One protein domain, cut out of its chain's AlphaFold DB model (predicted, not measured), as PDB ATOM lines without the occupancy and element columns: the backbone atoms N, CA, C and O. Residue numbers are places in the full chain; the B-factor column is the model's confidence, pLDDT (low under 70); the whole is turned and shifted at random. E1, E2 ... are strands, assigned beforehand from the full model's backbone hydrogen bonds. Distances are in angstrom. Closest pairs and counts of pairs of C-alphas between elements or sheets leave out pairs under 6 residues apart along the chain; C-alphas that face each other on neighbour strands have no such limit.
ATOM      1  N   ASN A 126      18.397 -41.151   1.020       75.56
ATOM      2  CA  ASN A 126      19.542 -40.372   0.531       75.56
ATOM      3  C   ASN A 126      19.698 -39.069   1.341       75.56
ATOM      4  O   ASN A 126      19.517 -37.964   0.818       75.56
ATOM      5  N   CYS A 127      19.959 -39.199   2.643       78.00
ATOM      6  CA  CYS A 127      20.112 -38.070   3.547       78.00
ATOM      7  C   CYS A 127      21.422 -37.317   3.273       78.00
ATOM      8  O   CYS A 127      22.467 -37.945   3.120       78.00
ATOM      9  N   PRO A 128      21.409 -35.971   3.286       74.19
ATOM     10  CA  PRO A 128      22.593 -35.170   2.982       74.19
ATOM     11  C   PRO A 128      23.698 -35.251   4.046       74.19
ATOM     12  O   PRO A 128      24.853 -34.987   3.725       74.19
ATOM     13  N   PHE A 129      23.364 -35.570   5.303       76.44
ATOM     14  CA  PHE A 129      24.338 -35.658   6.399       76.44
ATOM     15  C   PHE A 129      24.131 -36.883   7.281       76.44
ATOM     16  O   PHE A 129      24.968 -37.782   7.287       76.44
ATOM     17  N   PHE A 130      23.044 -36.924   8.049       80.00
ATOM     18  CA  PHE A 130      22.740 -38.068   8.901       80.00
ATOM     19  C   PHE A 130      21.251 -38.386   8.891       80.00
ATOM     20  O   PHE A 130      20.419 -37.577   8.486       80.00
ATOM     21  N   CYS A 131      20.940 -39.593   9.333       82.88
ATOM     22  CA  CYS A 131      19.599 -40.124   9.457       82.88
ATOM     23  C   CYS A 131      19.302 -40.317  10.947       82.88
ATOM     24  O   CYS A 131      20.137 -40.869  11.668       82.88
ATOM     25  N   GLN A 132      18.159 -39.828  11.422       81.88
ATOM     26  CA  GLN A 132      17.768 -39.901  12.827       81.88
ATOM     27  C   GLN A 132      16.322 -40.377  12.988       81.88
ATOM     28  O   GLN A 132      15.457 -40.115  12.152       81.88
ATOM     29  N   LEU A 133      16.067 -41.066  14.098       77.19
ATOM     30  CA  LEU A 133      14.722 -41.422  14.537       77.19
ATOM     31  C   LEU A 133      14.040 -40.178  15.121       77.19
ATOM     32  O   LEU A 133      14.589 -39.530  16.012       77.19
ATOM     33  N   SER A 134      12.858 -39.844  14.608       72.94
ATOM     34  CA  SER A 134      11.982 -38.804  15.151       72.94
ATOM     35  C   SER A 134      11.148 -39.347  16.319       72.94
ATOM     36  O   SER A 134      10.949 -40.554  16.458       72.94
ATOM     37  N   LEU A 135      10.605 -38.443  17.141       67.19
ATOM     38  CA  LEU A 135       9.729 -38.762  18.280       67.19
ATOM     39  C   LEU A 135       8.427 -39.474  17.869       67.19
ATOM     40  O   LEU A 135       7.770 -40.083  18.705       67.19
ATOM     41  N   THR A 136       8.062 -39.416  16.588       69.25
ATOM     42  CA  THR A 136       6.894 -40.090  16.001       69.25
ATOM     43  C   THR A 136       7.207 -41.486  15.451       69.25
ATOM     44  O   THR A 136       6.383 -42.054  14.744       69.25
ATOM     45  N   ALA A 137       8.394 -42.038  15.741       62.50
ATOM     46  CA  ALA A 137       8.920 -43.277  15.152       62.50
ATOM     47  C   ALA A 137       9.132 -43.228  13.622       62.50
ATOM     48  O   ALA A 137       9.443 -44.243  13.001       62.50
ATOM     49  N   GLU A 138       9.038 -42.043  13.016       74.75
ATOM     50  CA  GLU A 138       9.426 -41.813  11.627       74.75
ATOM     51  C   GLU A 138      10.926 -41.539  11.524       74.75
ATOM     52  O   GLU A 138      11.523 -40.854  12.357       74.75
ATOM     53  N   VAL A 139      11.555 -42.065  10.479       78.88
ATOM     54  CA  VAL A 139      12.972 -41.827  10.212       78.88
ATOM     55  C   VAL A 139      13.109 -40.605   9.313       78.88
ATOM     56  O   VAL A 139      12.527 -40.542   8.234       78.88
ATOM     57  N   THR A 140      13.880 -39.622   9.771       83.19
ATOM     58  CA  THR A 140      14.050 -38.334   9.094       83.19
ATOM     59  C   THR A 140      15.525 -38.027   8.880       83.19
ATOM     60  O   THR A 140      16.393 -38.455   9.642       83.19
ATOM     61  N   CYS A 141      15.827 -37.272   7.827       83.88
ATOM     62  CA  CYS A 141      17.171 -36.747   7.634       83.88
ATOM     63  C   CYS A 141      17.423 -35.582   8.599       83.88
ATOM     64  O   CYS A 141      16.534 -34.776   8.861       83.88
ATOM     65  N   GLY A 142      18.642 -35.483   9.117       84.75
ATOM     66  CA  GLY A 142      19.078 -34.402   9.990       84.75
ATOM     67  C   GLY A 142      20.271 -33.649   9.412       84.75
ATOM     68  O   GLY A 142      21.072 -34.194   8.648       84.75
ATOM     69  N   CYS A 143      20.376 -32.378   9.797       85.12
ATOM     70  CA  CYS A 143      21.500 -31.504   9.487       85.12
ATOM     71  C   CYS A 143      22.254 -31.164  10.781       85.12
ATOM     72  O   CYS A 143      21.630 -31.008  11.833       85.12
ATOM     73  N   PRO A 144      23.591 -31.061  10.746       82.56
ATOM     74  CA  PRO A 144      24.348 -30.609  11.903       82.56
ATOM     75  C   PRO A 144      24.052 -29.129  12.168       82.56
ATOM     76  O   PRO A 144      24.039 -28.319  11.241       82.56
ATOM     77  N   SER A 145      23.850 -28.767  13.435       80.50
ATOM     78  CA  SER A 145      23.688 -27.365  13.839       80.50
ATOM     79  C   SER A 145      24.914 -26.536  13.408       80.50
ATOM     80  O   SER A 145      26.039 -27.025  13.577       80.50
ATOM     81  N   PRO A 146      24.747 -25.322  12.840       82.31
ATOM     82  CA  PRO A 146      23.529 -24.492  12.770       82.31
ATOM     83  C   PRO A 146      22.723 -24.608  11.456       82.31
ATOM     84  O   PRO A 146      22.022 -23.670  11.082       82.31
ATOM     85  N   LEU A 147      22.850 -25.701  10.700       85.31
ATOM     86  CA  LEU A 147      22.152 -25.863   9.420       85.31
ATOM     87  C   LEU A 147      20.712 -26.353   9.597       85.31
ATOM     88  O   LEU A 147      20.434 -27.212  10.433       85.31
ATOM     89  N   GLU A 148      19.828 -25.892   8.717       86.69
ATOM     90  CA  GLU A 148      18.425 -26.308   8.659       86.69
ATOM     91  C   GLU A 148      18.154 -27.150   7.409       86.69
ATOM     92  O   GLU A 148      18.691 -26.881   6.332       86.69
ATOM     93  N   LEU A 149      17.323 -28.188   7.537       85.12
ATOM     94  CA  LEU A 149      16.944 -29.044   6.414       85.12
ATOM     95  C   LEU A 149      15.790 -28.405   5.630       85.12
ATOM     96  O   LEU A 149      14.667 -28.334   6.120       85.12
ATOM     97  N   VAL A 150      16.042 -28.012   4.381       85.12
ATOM     98  CA  VAL A 150      15.029 -27.493   3.451       85.12
ATOM     99  C   VAL A 150      15.106 -28.268   2.138       85.12
ATOM    100  O   VAL A 150      16.147 -28.300   1.486       85.12
ATOM    101  N   ALA A 151      14.004 -28.915   1.744       83.25
ATOM    102  CA  ALA A 151      13.908 -29.711   0.510       83.25
ATOM    103  C   ALA A 151      15.049 -30.743   0.339       83.25
ATOM    104  O   ALA A 151      15.707 -30.805  -0.701       83.25
ATOM    105  N   ASN A 152      15.309 -31.538   1.386       78.19
ATOM    106  CA  ASN A 152      16.392 -32.531   1.458       78.19
ATOM    107  C   ASN A 152      17.816 -31.964   1.250       78.19
ATOM    108  O   ASN A 152      18.752 -32.688   0.913       78.19
ATOM    109  N   LYS A 153      17.997 -30.657   1.457       81.50
ATOM    110  CA  LYS A 153      19.296 -29.985   1.452       81.50
ATOM    111  C   LYS A 153      19.475 -29.255   2.769       81.50
ATOM    112  O   LYS A 153      18.564 -28.584   3.240       81.50
ATOM    113  N   CYS A 154      20.658 -29.364   3.352       84.06
ATOM    114  CA  CYS A 154      20.998 -28.517   4.481       84.06
ATOM    115  C   CYS A 154      21.314 -27.121   3.948       84.06
ATOM    116  O   CYS A 154      22.109 -26.988   3.017       84.06
ATOM    117  N   ILE A 155      20.676 -26.097   4.503       85.25
ATOM    118  CA  ILE A 155      20.914 -24.697   4.170       85.25
ATOM    119  C   ILE A 155      21.357 -23.936   5.411       85.25
ATOM    120  O   ILE A 155      21.088 -24.329   6.544       85.25
ATOM    121  N   CYS A 156      22.055 -22.837   5.165       85.12
ATOM    122  CA  CYS A 156      22.494 -21.920   6.193       85.12
ATOM    123  C   CYS A 156      21.464 -20.788   6.327       85.12
ATOM    124  O   CYS A 156      21.275 -20.054   5.349       85.12
ATOM    125  N   PRO A 157      20.774 -20.645   7.474       84.25
ATOM    126  CA  PRO A 157      19.835 -19.549   7.679       84.25
ATOM    127  C   PRO A 157      20.551 -18.200   7.568       84.25
ATOM    128  O   PRO A 157      21.645 -18.023   8.106       84.25
ATOM    129  N   LYS A 158      19.934 -17.237   6.874       78.44
ATOM    130  CA  LYS A 158      20.535 -15.910   6.629       78.44
ATOM    131  C   LYS A 158      20.800 -15.128   7.918       78.44
ATOM    132  O   LYS A 158      21.723 -14.321   7.953       78.44
ATOM    133  N   ASP A 159      20.027 -15.406   8.962       80.12
ATOM    134  CA  ASP A 159      20.103 -14.719  10.255       80.12
ATOM    135  C   ASP A 159      21.292 -15.190  11.111       80.12
ATOM    136  O   ASP A 159      21.616 -14.589  12.136       80.12
ATOM    137  N   HIS A 160      21.982 -16.254  10.691       78.44
ATOM    138  CA  HIS A 160      23.059 -16.871  11.449       78.44
ATOM    139  C   HIS A 160      24.426 -16.404  10.911       78.44
ATOM    140  O   HIS A 160      25.038 -17.033  10.049       78.44
ATOM    141  N   THR A 161      24.932 -15.290  11.448       75.38
ATOM    142  CA  THR A 161      26.140 -14.574  10.971       75.38
ATOM    143  C   THR A 161      27.431 -15.404  10.924       75.38
ATOM    144  O   THR A 161      28.317 -15.089  10.138       75.38
ATOM    145  N   ASN A 162      27.521 -16.491  11.699       75.56
ATOM    146  CA  ASN A 162      28.659 -17.425  11.717       75.56
ATOM    147  C   ASN A 162      28.286 -18.847  11.262       75.56
ATOM    148  O   ASN A 162      28.922 -19.823  11.661       75.56
ATOM    149  N   CYS A 163      27.228 -19.001  10.470       76.44
ATOM    150  CA  CYS A 163      26.871 -20.303   9.935       76.44
ATOM    151  C   CYS A 163      27.765 -20.653   8.736       76.44
ATOM    152  O   CYS A 163      27.770 -20.006   7.691       76.44
ATOM    153  N   ALA A 164      28.562 -21.702   8.917       71.50
ATOM    154  CA  ALA A 164      29.399 -22.279   7.884       71.50
ATOM    155  C   ALA A 164      28.955 -23.718   7.649       71.50
ATOM    156  O   ALA A 164      28.707 -24.465   8.598       71.50
ATOM    157  N   PHE A 165      28.894 -24.128   6.384       70.25
ATOM    158  CA  PHE A 165      28.755 -25.542   6.068       70.25
ATOM    159  C   PHE A 165      29.915 -26.310   6.711       70.25
ATOM    160  O   PHE A 165      31.065 -25.880   6.553       70.25
ATOM    161  N   PRO A 166      29.654 -27.433   7.404       65.88
ATOM    162  CA  PRO A 166      30.714 -28.305   7.864       65.88
ATOM    163  C   PRO A 166      31.440 -28.785   6.616       65.88
ATOM    164  O   PRO A 166      30.930 -29.564   5.808       65.88
ATOM    165  N   ARG A 167      32.631 -28.232   6.410       66.94
ATOM    166  CA  ARG A 167      33.520 -28.709   5.368       66.94
ATOM    167  C   ARG A 167      33.946 -30.101   5.782       66.94
ATOM    168  O   ARG A 167      34.291 -30.326   6.943       66.94
TER     169      ARG A 167
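Overview. This is residues 126 to 167 of the 305 residues of the protein "Low-density lipoprotein receptor-related protein 4" of Thelohanellus kitauei (UniProt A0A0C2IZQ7). With little regular structure, the domain is two small strand hairpins, E1-E2 and then E3-E4, set one after the other along the long axis, and a tail, residues 156 to 167, that runs on past E4 and folds back. The printed part has 42 residues, 14 of them in named elements, all strand; each two-stranded sheet is antiparallel. It is elongated, spanning 34 by 18 by 15 A, and only just loose, close to compact, with a radius of gyration of the C-alphas of 11.2 A.

Along the chain. E1, residues 130 to 133, begins at C-alpha 130 (22.740, -38.068, 8.901) and is 10.4 A long. E2, residues 139 to 142, is 9.6 A. E3, residues 148 to 150, is 6.3 A. E4, residues 153 to 155, is 6.2 A and ends at C-alpha 155 (20.914, -24.697, 4.170).

Arrangement. In the hairpin E1 and E2, N 132 and O 140 are 2.9 A apart, within hydrogen-bond range. The closest C-alphas of E2 and E3, Gly 142 and Leu 149, are 6.8 A apart. In the hairpin E3 and E4, N 150 and O 153 are within range at 2.8 A. E1 is apart from E3 and E4.

Size, cuts and confidence. The C-alphas farthest apart, Ala 137 and Thr 161, are 33.7 A apart. The printed part has no cut, and its three links are tight. Model pLDDT is under 70 at residues 135 to 137 and 166 to 167.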